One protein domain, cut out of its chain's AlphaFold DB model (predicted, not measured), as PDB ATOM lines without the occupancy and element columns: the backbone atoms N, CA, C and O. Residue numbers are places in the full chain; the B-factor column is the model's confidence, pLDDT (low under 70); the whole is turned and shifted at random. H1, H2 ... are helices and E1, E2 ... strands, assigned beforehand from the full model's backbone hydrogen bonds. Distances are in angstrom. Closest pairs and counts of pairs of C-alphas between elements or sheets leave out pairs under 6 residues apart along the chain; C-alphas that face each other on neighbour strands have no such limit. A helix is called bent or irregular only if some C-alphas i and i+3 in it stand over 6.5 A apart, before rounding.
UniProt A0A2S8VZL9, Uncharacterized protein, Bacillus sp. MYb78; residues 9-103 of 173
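Overview. This is residues 9 to 103 of the 173 residues of an uncharacterized protein of Bacillus sp. MYb78 (UniProt A0A2S8VZL9). A strongly twisted, curled sheet of four strands makes one end of an elongated body, and four helices gather toward the other end. H1 and H2 only graze the sheet, while H3 and H4 lie beyond it; the long axis runs from the link between E2 and E3 to H4. The printed part has 95 residues, with four named strands followed by four named helices, and its class is mixed, helices and strands. The sheet's order is E1, E2, E3, E4, all antiparallel: a meander, each strand the antiparallel neighbour of the one before. The whole is compact, with a radius of gyration of the C-alphas of 13.8 A and spans of 47 by 29 by 23 A.

Along the chain. In the sheet, E1 is residues 9 to 11, starting at C-alpha 9 at (16.371, -4.476, -39.153). E2 is residues 18 to 24, 16.6 A long from first to last C-alpha; E3 is residues 33 to 38, 15.1 A; E4 is residues 48 to 51, 10.1 A. The longest helix, H1, is residues 60 to 72, 18.7 A, and begins at C-alpha 60 at (23.894, -2.100, -43.555). H2 is residues 78 to 85, 10.7 A, and H3 is residues 88 to 93. H3 is irregular: C-alphas 89 and 92 are 8.3 A apart. H4, residues 99 to 103, ends at C-alpha 103 at (8.512, -24.174, -52.445).

Arrangement. E2 and E3 form a hairpin, with N 21 and O 35 at 2.9 A and N 37 and O 19 at 2.8 A, both within hydrogen-bond range. E3 and E4, also a hairpin, have N 34 and O 50 at 2.8 A. E1 and E2, a third hairpin, have N 10 and O 18 at 2.8 A. Residues 10 to 11 of the edge strand E1 also pair, antiparallel, with residues 56 to 57. H1 only grazes the sheet with residues 60 to 63; the closest C-alphas of E1 and H1 are those of Phe 9 and Ile 63, 7.2 A apart. H2 only grazes it with residues 79 to 84; the closest C-alphas of E3 and H2 are those of Asp 38 and Phe 80, 6.3 A. H1 and H2 are near each other, with 5 pairs of C-alphas within 10 A. H2 and H3 touch only at the corner, closest at the C-alphas of Asn 85 and Glu 91, 7.1 A. H2 and H4 only just touch, with 3 pairs of C-alphas within 8 A, the closest being Ala 78 and Val 101, 7.2 A. In H1, H2 and H4 every O i to N i+4 pair is within hydrogen-bond range; H3 has 0 of 2, and 2 of 3 O i to N i+3 pairs.

Size, cuts and confidence. The two C-alphas farthest apart, those of His 28 and Glu 99, are 47.5 A apart. Residues 87 to 92, of which 88 to 92 belong to H3, stand free. The printed part has no cut and no long link. Its mean pLDDT is 86.0, and residues 27 to 30 and 43 to 46 are under 70.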
ATOM      1  N   PHE A   9      15.603  -3.296 -39.519       95.19
ATOM      2  CA  PHE A   9      16.371  -4.476 -39.153       95.19
ATOM      3  C   PHE A   9      17.049  -4.291 -37.802       95.19
ATOM      4  O   PHE A   9      17.691  -3.268 -37.532       95.19
ATOM      5  N   VAL A  10      16.918  -5.310 -36.966       95.12
ATOM      6  CA  VAL A  10      17.392  -5.312 -35.593       95.12
ATOM      7  C   VAL A  10      18.001  -6.647 -35.206       95.12
ATOM      8  O   VAL A  10      17.818  -7.654 -35.879       95.12
ATOM      9  N   THR A  11      18.707  -6.643 -34.084       93.94
ATOM     10  CA  THR A  11      19.062  -7.846 -33.337       93.94
ATOM     11  C   THR A  11      18.542  -7.731 -31.909       93.94
ATOM     12  O   THR A  11      18.526  -6.633 -31.341       93.94
ATOM     13  N   THR A  12      18.093  -8.852 -31.346       88.69
ATOM     14  CA  THR A  12      17.563  -8.956 -29.977       88.69
ATOM     15  C   THR A  12      18.553  -9.629 -29.022       88.69
ATOM     16  O   THR A  12      18.493  -9.401 -27.815       88.69
ATOM     17  N   ASN A  13      19.492 -10.424 -29.549       83.69
ATOM     18  CA  ASN A  13      20.503 -11.146 -28.766       83.69
ATOM     19  C   ASN A  13      21.950 -10.966 -29.271       83.69
ATOM     20  O   ASN A  13      22.876 -11.468 -28.641       83.69
ATOM     21  N   GLY A  14      22.157 -10.215 -30.357       84.00
ATOM     22  CA  GLY A  14      23.456  -9.965 -30.984       84.00
ATOM     23  C   GLY A  14      23.646 -10.724 -32.296       84.00
ATOM     24  O   GLY A  14      24.201 -10.153 -33.235       84.00
ATOM     25  N   ASP A  15      23.101 -11.934 -32.408       82.81
ATOM     26  CA  ASP A  15      23.398 -12.860 -33.508       82.81
ATOM     27  C   ASP A  15      22.237 -12.989 -34.507       82.81
ATOM     28  O   ASP A  15      22.474 -13.140 -35.703       82.81
ATOM     29  N   ASN A  16      20.989 -12.826 -34.055       88.06
ATOM     30  CA  ASN A  16      19.798 -12.955 -34.901       88.06
ATOM     31  C   ASN A  16      19.521 -11.726 -35.777       88.06
ATOM     32  O   ASN A  16      19.802 -10.588 -35.387       88.06
ATOM     33  N   ILE A  17      18.911 -11.921 -36.945       92.38
ATOM     34  CA  ILE A  17      18.300 -10.827 -37.711       92.38
ATOM     35  C   ILE A  17      16.786 -10.830 -37.533       92.38
ATOM     36  O   ILE A  17      16.107 -11.814 -37.806       92.38
ATOM     37  N   GLY A  18      16.265  -9.698 -37.075       92.88
ATOM     38  CA  GLY A  18      14.845  -9.463 -36.898       92.88
ATOM     39  C   GLY A  18      14.384  -8.218 -37.632       92.88
ATOM     40  O   GLY A  18      15.171  -7.312 -37.917       92.88
ATOM     41  N   LEU A  19      13.093  -8.163 -37.915       93.56
ATOM     42  CA  LEU A  19      12.427  -7.019 -38.501       93.56
ATOM     43  C   LEU A  19      11.335  -6.526 -37.561       93.56
ATOM     44  O   LEU A  19      10.454  -7.290 -37.180       93.56
ATOM     45  N   ILE A  20      11.365  -5.242 -37.211       93.25
ATOM     46  CA  ILE A  20      10.292  -4.655 -36.403       93.25
ATOM     47  C   ILE A  20       8.994  -4.651 -37.217       93.25
ATOM     48  O   ILE A  20       8.931  -4.002 -38.263       93.25
ATOM     49  N   THR A  21       7.959  -5.326 -36.725       90.19
ATOM     50  CA  THR A  21       6.629  -5.351 -37.350       90.19
ATOM     51  C   THR A  21       5.646  -4.410 -36.675       90.19
ATOM     52  O   THR A  21       4.777  -3.882 -37.360       90.19
ATOM     53  N   ASP A  22       5.790  -4.184 -35.369       90.50
ATOM     54  CA  ASP A  22       4.929  -3.289 -34.589       90.50
ATOM     55  C   ASP A  22       5.669  -2.769 -33.342       90.50
ATOM     56  O   ASP A  22       6.656  -3.362 -32.889       90.50
ATOM     57  N   ILE A  23       5.211  -1.642 -32.800       89.62
ATOM     58  CA  ILE A  23       5.740  -1.010 -31.590       89.62
ATOM     59  C   ILE A  23       4.563  -0.581 -30.711       89.62
ATOM     60  O   ILE A  23       3.873   0.390 -31.026       89.62
ATOM     61  N   ASP A  24       4.403  -1.240 -29.565       88.19
ATOM     62  CA  ASP A  24       3.414  -0.861 -28.559       88.19
ATOM     63  C   ASP A  24       4.069   0.004 -27.474       88.19
ATOM     64  O   ASP A  24       5.001  -0.402 -26.771       88.19
ATOM     65  N   VAL A  25       3.593   1.244 -27.363       80.38
ATOM     66  CA  VAL A  25       4.123   2.228 -26.422       80.38
ATOM     67  C   VAL A  25       3.201   2.305 -25.213       80.38
ATOM     68  O   VAL A  25       2.170   2.980 -25.228       80.38
ATOM     69  N   SER A  26       3.629   1.679 -24.117       72.25
ATOM     70  CA  SER A  26       2.975   1.832 -22.821       72.25
ATOM     71  C   SER A  26       3.009   3.290 -22.336       72.25
ATOM     72  O   SER A  26       3.996   4.011 -22.498       72.25
ATOM     73  N   LEU A  27       1.944   3.719 -21.647       65.25
ATOM     74  CA  LEU A  27       1.895   5.006 -20.933       65.25
ATOM     75  C   LEU A  27       2.948   5.094 -19.810       65.25
ATOM     76  O   LEU A  27       3.239   6.181 -19.306       65.25
ATOM     77  N   HIS A  28       3.524   3.959 -19.406       67.69
ATOM     78  CA  HIS A  28       4.637   3.902 -18.471       67.69
ATOM     79  C   HIS A  28       5.968   4.037 -19.217       67.69
ATOM     80  O   HIS A  28       6.274   3.270 -20.123       67.69
ATOM     81  N   ALA A  29       6.793   4.989 -18.779       59.62
ATOM     82  CA  ALA A  29       7.960   5.504 -19.503       59.62
ATOM     83  C   ALA A  29       9.111   4.511 -19.807       59.62
ATOM     84  O   ALA A  29      10.162   4.959 -20.245       59.62
ATOM     85  N   ASN A  30       8.966   3.206 -19.564       64.94
ATOM     86  CA  ASN A  30      10.035   2.210 -19.724       64.94
ATOM     87  C   ASN A  30       9.543   0.825 -20.187       64.94
ATOM     88  O   ASN A  30      10.255  -0.163 -19.981       64.94
ATOM     89  N   ASP A  31       8.343   0.731 -20.758       76.88
ATOM     90  CA  ASP A  31       7.735  -0.558 -21.119       76.88
ATOM     91  C   ASP A  31       7.279  -0.600 -22.581       76.88
ATOM     92  O   ASP A  31       6.228  -1.140 -22.896       76.88
ATOM     93  N   THR A  32       8.066   0.008 -23.476       87.06
ATOM     94  CA  THR A  32       7.867  -0.150 -24.920       87.06
ATOM     95  C   THR A  32       8.121  -1.606 -25.306       87.06
ATOM     96  O   THR A  32       9.246  -2.110 -25.161       87.06
ATOM     97  N   GLU A  33       7.082  -2.257 -25.811       90.56
ATOM     98  CA  GLU A  33       7.144  -3.592 -26.386       90.56
ATOM     99  C   GLU A  33       7.321  -3.479 -27.899       90.56
ATOM    100  O   GLU A  33       6.711  -2.644 -28.569       90.56
ATOM    101  N   ILE A  34       8.218  -4.294 -28.438       91.50
ATOM    102  CA  ILE A  34       8.540  -4.332 -29.858       91.50
ATOM    103  C   ILE A  34       8.236  -5.726 -30.355       91.50
ATOM    104  O   ILE A  34       8.755  -6.705 -29.819       91.50
ATOM    105  N   TYR A  35       7.435  -5.790 -31.406       91.06
ATOM    106  CA  TYR A  35       7.149  -7.018 -32.117       91.06
ATOM    107  C   TYR A  35       8.198  -7.171 -33.209       91.06
ATOM    108  O   TYR A  35       8.365  -6.288 -34.058       91.06
ATOM    109  N   VAL A  36       8.952  -8.262 -33.147       91.06
ATOM    110  CA  VAL A  36      10.053  -8.547 -34.059       91.06
ATOM    111  C   VAL A  36       9.768  -9.853 -34.776       91.06
ATOM    112  O   VAL A  36       9.631 -10.897 -34.159       91.06
ATOM    113  N   PHE A  37       9.711  -9.795 -36.096       90.38
ATOM    114  CA  PHE A  37       9.698 -10.970 -36.948       90.38
ATOM    115  C   PHE A  37      11.140 -11.352 -37.271       90.38
ATOM    116  O   PHE A  37      11.809 -10.634 -38.018       90.38
ATOM    117  N   ASP A  38      11.649 -12.414 -36.660       88.69
ATOM    118  CA  ASP A  38      13.040 -12.832 -36.809       88.69
ATOM    119  C   ASP A  38      13.184 -14.228 -37.408       88.69
ATOM    120  O   ASP A  38      12.228 -14.856 -37.856       88.69
ATOM    121  N   GLU A  39      14.427 -14.677 -37.482       80.88
ATOM    122  CA  GLU A  39      14.799 -15.931 -38.114       80.88
ATOM    123  C   GLU A  39      14.326 -17.197 -37.370       80.88
ATOM    124  O   GLU A  39      14.381 -18.282 -37.946       80.88
ATOM    125  N   GLU A  40      13.871 -17.071 -36.118       77.88
ATOM    126  CA  GLU A  40      13.311 -18.164 -35.307       77.88
ATOM    127  C   GLU A  40      11.775 -18.208 -35.366       77.88
ATOM    128  O   GLU A  40      11.161 -19.141 -34.853       77.88
ATOM    129  N   THR A  41      11.156 -17.206 -35.992       75.50
ATOM    130  CA  THR A  41       9.704 -17.077 -36.115       75.50
ATOM    131  C   THR A  41       9.180 -18.000 -37.233       75.50
ATOM    132  O   THR A  41       9.601 -17.873 -38.387       75.50
ATOM    133  N   ASP A  42       8.280 -18.935 -36.903       73.06
ATOM    134  CA  ASP A  42       7.682 -19.913 -37.831       73.06
ATOM    135  C   ASP A  42       6.207 -19.598 -38.174       73.06
ATOM    136  O   ASP A  42       5.755 -18.464 -38.011       73.06
ATOM    137  N   GLU A  43       5.463 -20.565 -38.731       65.62
ATOM    138  CA  GLU A  43       4.044 -20.381 -39.086       65.62
ATOM    139  C   GLU A  43       3.100 -20.231 -37.892       65.62
ATOM    140  O   GLU A  43       2.056 -19.588 -38.026       65.62
ATOM    141  N   ASP A  44       3.452 -20.815 -36.746       62.94
ATOM    142  CA  ASP A  44       2.570 -20.932 -35.585       62.94
ATOM    143  C   ASP A  44       2.755 -19.770 -34.607       62.94
ATOM    144  O   ASP A  44       1.828 -19.383 -33.885       62.94
ATOM    145  N   PHE A  45       3.947 -19.180 -34.589       60.09
ATOM    146  CA  PHE A  45       4.279 -18.065 -33.723       60.09
ATOM    147  C   PHE A  45       4.495 -16.823 -34.576       60.09
ATOM    148  O   PHE A  45       5.510 -16.682 -35.237       60.09
ATOM    149  N   GLY A  46       3.539 -15.890 -34.549       68.31
ATOM    150  CA  GLY A  46       3.792 -14.520 -35.001       68.31
ATOM    151  C   GLY A  46       4.968 -13.894 -34.236       68.31
ATOM    152  O   GLY A  46       5.382 -14.415 -33.201       68.31
ATOM    153  N   GLY A  47       5.503 -12.784 -34.757       79.44
ATOM    154  CA  GLY A  47       6.746 -12.164 -34.277       79.44
ATOM    155  C   GLY A  47       6.906 -12.113 -32.751       79.44
ATOM    156  O   GLY A  47       5.950 -11.912 -32.003       79.44
ATOM    157  N   ILE A  48       8.142 -12.270 -32.286       88.56
ATOM    158  CA  ILE A  48       8.490 -12.270 -30.869       88.56
ATOM    159  C   ILE A  48       8.293 -10.884 -30.244       88.56
ATOM    160  O   ILE A  48       8.633  -9.858 -30.835       88.56
ATOM    161  N   VAL A  49       7.787 -10.850 -29.010       90.12
ATOM    162  CA  VAL A  49       7.660  -9.611 -28.233       90.12
ATOM    163  C   VAL A  49       8.904  -9.423 -27.379       90.12
ATOM    164  O   VAL A  49       9.219 -10.242 -26.513       90.12
ATOM    165  N   VAL A  50       9.622  -8.327 -27.606       90.25
ATOM    166  CA  VAL A  50      10.844  -7.973 -26.877       90.25
ATOM    167  C   VAL A  50      10.758  -6.558 -26.319       90.25
ATOM    168  O   VAL A  50       9.981  -5.726 -26.781       90.25
ATOM    169  N   LYS A  51      11.577  -6.251 -25.311       89.88
ATOM    170  CA  LYS A  51      11.628  -4.896 -24.742       89.88
ATOM    171  C   LYS A  51      12.536  -4.016 -25.585       89.88
ATOM    172  O   LYS A  51      13.632  -4.441 -25.926       89.88
ATOM    173  N   GLU A  52      12.176  -2.752 -25.803       89.12
ATOM    174  CA  GLU A  52      12.992  -1.806 -26.590       89.12
ATOM    175  C   GLU A  52      14.484  -1.802 -26.210       89.12
ATOM    176  O   GLU A  52      15.361  -1.806 -27.070       89.12
ATOM    177  N   LYS A  53      14.792  -1.879 -24.910       87.69
ATOM    178  CA  LYS A  53      16.172  -1.882 -24.397       87.69
ATOM    179  C   LYS A  53      17.012  -3.106 -24.788       87.69
ATOM    180  O   LYS A  53      18.226  -3.062 -24.616       87.69
ATOM    181  N   THR A  54      16.388  -4.204 -25.212       89.19
ATOM    182  CA  THR A  54      17.084  -5.427 -25.647       89.19
ATOM    183  C   THR A  54      17.308  -5.444 -27.153       89.19
ATOM    184  O   THR A  54      17.869  -6.399 -27.670       89.19
ATOM    185  N   VAL A  55      16.872  -4.401 -27.860       91.69
ATOM    186  CA  VAL A  55      16.927  -4.325 -29.315       91.69
ATOM    187  C   VAL A  55      18.001  -3.335 -29.743       91.69
ATOM    188  O   VAL A  55      18.121  -2.232 -29.206       91.69
ATOM    189  N   ARG A  56      18.775  -3.713 -30.759       93.44
ATOM    190  CA  ARG A  56      19.748  -2.835 -31.413       93.44
ATOM    191  C   ARG A  56      19.505  -2.821 -32.916       93.44
ATOM    192  O   ARG A  56      19.330  -3.877 -33.514       93.44
ATOM    193  N   LEU A  57      19.560  -1.638 -33.531       95.12
ATOM    194  CA  LEU A  57      19.569  -1.510 -34.992       95.12
ATOM    195  C   LEU A  57      20.813  -2.168 -35.591       95.12
ATOM    196  O   LEU A  57      21.927  -1.937 -35.106       95.12
ATOM    197  N   LEU A  58      20.615  -2.918 -36.670       95.44
ATOM    198  CA  LEU A  58      21.707  -3.444 -37.481       95.44
ATOM    199  C   LEU A  58      22.273  -2.365 -38.414       95.44
ATOM    200  O   LEU A  58      21.544  -1.485 -38.880       95.44
ATOM    201  N   THR A  59      23.578  -2.425 -38.682       95.12
ATOM    202  CA  THR A  59      24.194  -1.645 -39.765       95.12
ATOM    203  C   THR A  59      23.884  -2.283 -41.117       95.12
ATOM    204  O   THR A  59      23.504  -3.449 -41.195       95.12
ATOM    205  N   GLU A  60      24.070  -1.538 -42.209       94.69
ATOM    206  CA  GLU A  60      23.894  -2.100 -43.555       94.69
ATOM    207  C   GLU A  60      24.841  -3.287 -43.798       94.69
ATOM    208  O   GLU A  60      24.422  -4.282 -44.377       94.69
ATOM    209  N   GLU A  61      26.079  -3.228 -43.300       95.38
ATOM    210  CA  GLU A  61      27.038  -4.335 -43.416       95.38
ATOM    211  C   GLU A  61      26.541  -5.589 -42.682       95.38
ATOM    212  O   GLU A  61      26.550  -6.674 -43.261       95.38
ATOM    213  N   GLU A  62      26.030  -5.435 -41.455       95.44
ATOM    214  CA  GLU A  62      25.473  -6.548 -40.678       95.44
ATOM    215  C   GLU A  62      24.227  -7.147 -41.347       95.44
ATOM    216  O   GLU A  62      24.039  -8.363 -41.325       95.44
ATOM    217  N   ILE A  63      23.375  -6.312 -41.956       94.94
ATOM    218  CA  ILE A  63      22.196  -6.780 -42.696       94.94
ATOM    219  C   ILE A  63      22.640  -7.638 -43.883       94.94
ATOM    220  O   ILE A  63      22.140  -8.750 -44.054       94.94
ATOM    221  N   GLN A  64      23.588  -7.155 -44.690       93.25
ATOM    222  CA  GLN A  64      24.059  -7.888 -45.867       93.25
ATOM    223  C   GLN A  64      24.742  -9.208 -45.490       93.25
ATOM    224  O   GLN A  64      24.499 -10.224 -46.141       93.25
ATOM    225  N   GLU A  65      25.548  -9.219 -44.425       93.44
ATOM    226  CA  GLU A  65      26.190 -10.431 -43.908       93.44
ATOM    227  C   GLU A  65      25.156 -11.482 -43.483       93.44
ATOM    228  O   GLU A  65      25.200 -12.627 -43.940       93.44
ATOM    229  N   ARG A  66      24.177 -11.091 -42.659       92.06
ATOM    230  CA  ARG A  66      23.149 -12.010 -42.143       92.06
ATOM    231  C   ARG A  66      22.228 -12.516 -43.246       92.06
ATOM    232  O   ARG A  66      21.952 -13.711 -43.303       92.06
ATOM    233  N   LEU A  67      21.827 -11.649 -44.179       90.88
ATOM    234  CA  LEU A  67      21.096 -12.077 -45.374       90.88
ATOM    235  C   LEU A  67      21.933 -13.039 -46.228       90.88
ATOM    236  O   LEU A  67      21.380 -13.969 -46.804       90.88
ATOM    237  N   GLY A  68      23.254 -12.855 -46.302       90.06
ATOM    238  CA  GLY A  68      24.171 -13.799 -46.943       90.06
ATOM    239  C   GLY A  68      24.147 -15.184 -46.292       90.06
ATOM    240  O   GLY A  68      24.051 -16.186 -46.996       90.06
ATOM    241  N   ASN A  69      24.157 -15.247 -44.960       88.50
ATOM    242  CA  ASN A  69      24.071 -16.506 -44.215       88.50
ATOM    243  C   ASN A  69      22.718 -17.198 -44.411       88.50
ATOM    244  O   ASN A  69      22.675 -18.393 -44.703       88.50
ATOM    245  N   ILE A  70      21.624 -16.435 -44.348       87.00
ATOM    246  CA  ILE A  70      20.273 -16.932 -44.640       87.00
ATOM    247  C   ILE A  70      20.202 -17.506 -46.057       87.00
ATOM    248  O   ILE A  70      19.614 -18.565 -46.271       87.00
ATOM    249  N   LYS A  71      20.864 -16.853 -47.021       83.69
ATOM    250  CA  LYS A  71      20.946 -17.330 -48.403       83.69
ATOM    251  C   LYS A  71      21.706 -18.649 -48.569       83.69
ATOM    252  O   LYS A  71      21.564 -19.306 -49.595       83.69
ATOM    253  N   CYS A  72      22.511 -19.057 -47.598       83.88
ATOM    254  CA  CYS A  72      23.203 -20.345 -47.636       83.88
ATOM    255  C   CYS A  72      22.371 -21.480 -47.020       83.88
ATOM    256  O   CYS A  72      22.588 -22.637 -47.373       83.88
ATOM    257  N   ASP A  73      21.411 -21.165 -46.143       84.62
ATOM    258  CA  ASP A  73      20.543 -22.138 -45.467       84.62
ATOM    259  C   ASP A  73      19.069 -21.721 -45.538       84.62
ATOM    260  O   ASP A  73      18.378 -21.555 -44.533       84.62
ATOM    261  N   TYR A  74      18.571 -21.528 -46.761       81.88
ATOM    262  CA  TYR A  74      17.215 -21.023 -46.953       81.88
ATOM    263  C   TYR A  74      16.143 -21.904 -46.285       81.88
ATOM    264  O   TYR A  74      15.125 -21.385 -45.833       81.88
ATOM    265  N   LYS A  75      16.386 -23.223 -46.184       80.75
ATOM    266  CA  LYS A  75      15.472 -24.200 -45.565       80.75
ATOM    267  C   LYS A  75      15.145 -23.854 -44.127       80.75
ATOM    268  O   LYS A  75      13.983 -23.913 -43.743       80.75
ATOM    269  N   LYS A  76      16.162 -23.477 -43.358       83.44
ATOM    270  CA  LYS A  76      15.996 -23.094 -41.960       83.44
ATOM    271  C   LYS A  76      15.200 -21.794 -41.806       83.44
ATOM    272  O   LYS A  76      14.509 -21.622 -40.813       83.44
ATOM    273  N   TYR A  77      15.280 -20.905 -42.792       85.06
ATOM    274  CA  TYR A  77      14.803 -19.525 -42.692       85.06
ATOM    275  C   TYR A  77      13.601 -19.216 -43.590       85.06
ATOM    276  O   TYR A  77      13.336 -18.050 -43.886       85.06
ATOM    277  N   ALA A  78      12.878 -20.250 -44.032       83.56
ATOM    278  CA  ALA A  78      11.793 -20.161 -45.005       83.56
ATOM    279  C   ALA A  78      10.811 -19.019 -44.691       83.56
ATOM    280  O   ALA A  78      10.673 -18.095 -45.487       83.56
ATOM    281  N   TYR A  79      10.192 -19.025 -43.508       83.44
ATOM    282  CA  TYR A  79       9.190 -18.027 -43.125       83.44
ATOM    283  C   TYR A  79       9.752 -16.609 -43.114       83.44
ATOM    284  O   TYR A  79       9.141 -15.713 -43.703       83.44
ATOM    285  N   PHE A  80      10.947 -16.412 -42.546       87.81
ATOM    286  CA  PHE A  80      11.610 -15.109 -42.541       87.81
ATOM    287  C   PHE A  80      11.775 -14.545 -43.960       87.81
ATOM    288  O   PHE A  80      11.435 -13.390 -44.230       87.81
ATOM    289  N   ILE A  81      12.240 -15.382 -44.892       88.31
ATOM    290  CA  ILE A  81      12.447 -15.012 -46.298       88.31
ATOM    291  C   ILE A  81      11.127 -14.603 -46.957       88.31
ATOM    292  O   ILE A  81      11.067 -13.598 -47.668       88.31
ATOM    293  N   ILE A  82      10.062 -15.366 -46.714       87.62
ATOM    294  CA  ILE A  82       8.737 -15.117 -47.288       87.62
ATOM    295  C   ILE A  82       8.147 -13.817 -46.745       87.62
ATOM    296  O   ILE A  82       7.690 -12.981 -47.529       87.62
ATOM    297  N   GLY A  83       8.210 -13.619 -45.427       86.56
ATOM    298  CA  GLY A  83       7.765 -12.393 -44.772       86.56
ATOM    299  C   GLY A  83       8.508 -11.171 -45.307       86.56
ATOM    300  O   GLY A  83       7.866 -10.208 -45.730       86.56
ATOM    301  N   LEU A  84       9.841 -11.238 -45.396       89.94
ATOM    302  CA  LEU A  84      10.667 -10.173 -45.967       89.94
ATOM    303  C   LEU A  84      10.269  -9.851 -47.416       89.94
ATOM    304  O   LEU A  84      10.034  -8.687 -47.752       89.94
ATOM    305  N   ASN A  85      10.147 -10.871 -48.269       88.94
ATOM    306  CA  ASN A  85       9.811 -10.696 -49.682       88.94
ATOM    307  C   ASN A  85       8.373 -10.193 -49.919       88.94
ATOM    308  O   ASN A  85       8.076  -9.695 -51.002       88.94
ATOM    309  N   ASN A  86       7.471 -10.310 -48.944       85.12
ATOM    310  CA  ASN A  86       6.114  -9.761 -49.038       85.12
ATOM    311  C   ASN A  86       6.047  -8.267 -48.655       85.12
ATOM    312  O   ASN A  86       5.022  -7.616 -48.857       85.12
ATOM    313  N   MET A  87       7.127  -7.692 -48.113       87.06
ATOM    314  CA  MET A  87       7.166  -6.291 -47.695       87.06
ATOM    315  C   MET A  87       7.760  -5.403 -48.788       87.06
ATOM    316  O   MET A  87       8.975  -5.231 -48.885       87.06
ATOM    317  N   ASN A  88       6.892  -4.759 -49.573       87.19
ATOM    318  CA  ASN A  88       7.290  -3.899 -50.701       87.19
ATOM    319  C   ASN A  88       8.263  -2.773 -50.308       87.19
ATOM    320  O   ASN A  88       9.155  -2.415 -51.066       87.19
ATOM    321  N   LYS A  89       8.138  -2.221 -49.094       91.06
ATOM    322  CA  LYS A  89       9.033  -1.157 -48.594       91.06
ATOM    323  C   LYS A  89      10.486  -1.625 -48.397       91.06
ATOM    324  O   LYS A  89      11.363  -0.785 -48.205       91.06
ATOM    325  N   LEU A  90      10.735  -2.935 -48.428       91.94
ATOM    326  CA  LEU A  90      12.041  -3.564 -48.229       91.94
ATOM    327  C   LEU A  90      12.556  -4.268 -49.488       91.94
ATOM    328  O   LEU A  90      13.442  -5.108 -49.385       91.94
ATOM    329  N   GLU A  91      12.057  -3.891 -50.669       90.69
ATOM    330  CA  GLU A  91      12.424  -4.490 -51.962       90.69
ATOM    331  C   GLU A  91      13.940  -4.626 -52.167       90.69
ATOM    332  O   GLU A  91      14.422  -5.659 -52.626       90.69
ATOM    333  N   LYS A  92      14.731  -3.634 -51.732       93.44
ATOM    334  CA  LYS A  92      16.201  -3.680 -51.842       93.44
ATOM    335  C   LYS A  92      16.870  -4.843 -51.091       93.44
ATOM    336  O   LYS A  92      18.038  -5.125 -51.343       93.44
ATOM    337  N   TYR A  93      16.165  -5.474 -50.155       93.19
ATOM    338  CA  TYR A  93      16.636  -6.614 -49.369       93.19
ATOM    339  C   TYR A  93      15.983  -7.930 -49.783       93.19
ATOM    340  O   TYR A  93      16.300  -8.966 -49.195       93.19
ATOM    341  N   HIS A  94      15.081  -7.909 -50.770       91.62
ATOM    342  CA  HIS A  94      14.414  -9.117 -51.230       91.62
ATOM    343  C   HIS A  94      15.431 -10.141 -51.712       91.62
ATOM    344  O   HIS A  94      16.441  -9.840 -52.357       91.62
ATOM    345  N   ILE A  95      15.149 -11.387 -51.372       88.81
ATOM    346  CA  ILE A  95      15.913 -12.526 -51.843       88.81
ATOM    347  C   ILE A  95      15.322 -12.945 -53.192       88.81
ATOM    348  O   ILE A  95      14.109 -13.156 -53.259       88.81
ATOM    349  N   PRO A  96      16.140 -13.079 -54.255       86.94
ATOM    350  CA  PRO A  96      15.653 -13.483 -55.567       86.94
ATOM    351  C   PRO A  96      14.875 -14.797 -55.524       86.94
ATOM    352  O   PRO A  96      15.257 -15.735 -54.819       86.94
ATOM    353  N   GLU A  97      13.814 -14.860 -56.321       83.19
ATOM    354  CA  GLU A  97      12.992 -16.056 -56.456       83.19
ATOM    355  C   GLU A  97      13.839 -17.214 -57.017       83.19
ATOM    356  O   GLU A  97      14.561 -17.063 -58.006       83.19
ATOM    357  N   ASN A  98      13.778 -18.367 -56.358       82.88
ATOM    358  CA  ASN A  98      14.448 -19.606 -56.751       82.88
ATOM    359  C   ASN A  98      13.567 -20.802 -56.356       82.88
ATOM    360  O   ASN A  98      12.570 -20.616 -55.662       82.88
ATOM    361  N   GLU A  99      13.927 -22.022 -56.766       81.94
ATOM    362  CA  GLU A  99      13.116 -23.226 -56.504       81.94
ATOM    363  C   GLU A  99      12.758 -23.401 -55.021       81.94
ATOM    364  O   GLU A  99      11.640 -23.786 -54.690       81.94
ATOM    365  N   PHE A 100      13.683 -23.073 -54.116       83.50
ATOM    366  CA  PHE A 100      13.431 -23.174 -52.687       83.50
ATOM    367  C   PHE A 100      12.444 -22.106 -52.196       83.50
ATOM    368  O   PHE A 100      11.510 -22.433 -51.471       83.50
ATOM    369  N   VAL A 101      12.639 -20.839 -52.579       84.19
ATOM    370  CA  VAL A 101      11.729 -19.747 -52.189       84.19
ATOM    371  C   VAL A 101      10.322 -20.026 -52.721       84.19
ATOM    372  O   VAL A 101       9.352 -19.850 -51.986       84.19
ATOM    373  N   GLN A 102      10.209 -20.565 -53.937       84.81
ATOM    374  CA  GLN A 102       8.931 -20.977 -54.514       84.81
ATOM    375  C   GLN A 102       8.274 -22.091 -53.699       84.81
ATOM    376  O   GLN A 102       7.081 -22.010 -53.417       84.81
ATOM    377  N   GLN A 103       9.041 -23.104 -53.286       84.12
ATOM    378  CA  GLN A 103       8.512 -24.174 -52.445       84.12
ATOM    379  C   GLN A 103       8.057 -23.642 -51.081       84.12
ATOM    380  O   GLN A 103       6.946 -23.933 -50.661       84.12
TER     381      GLN A 103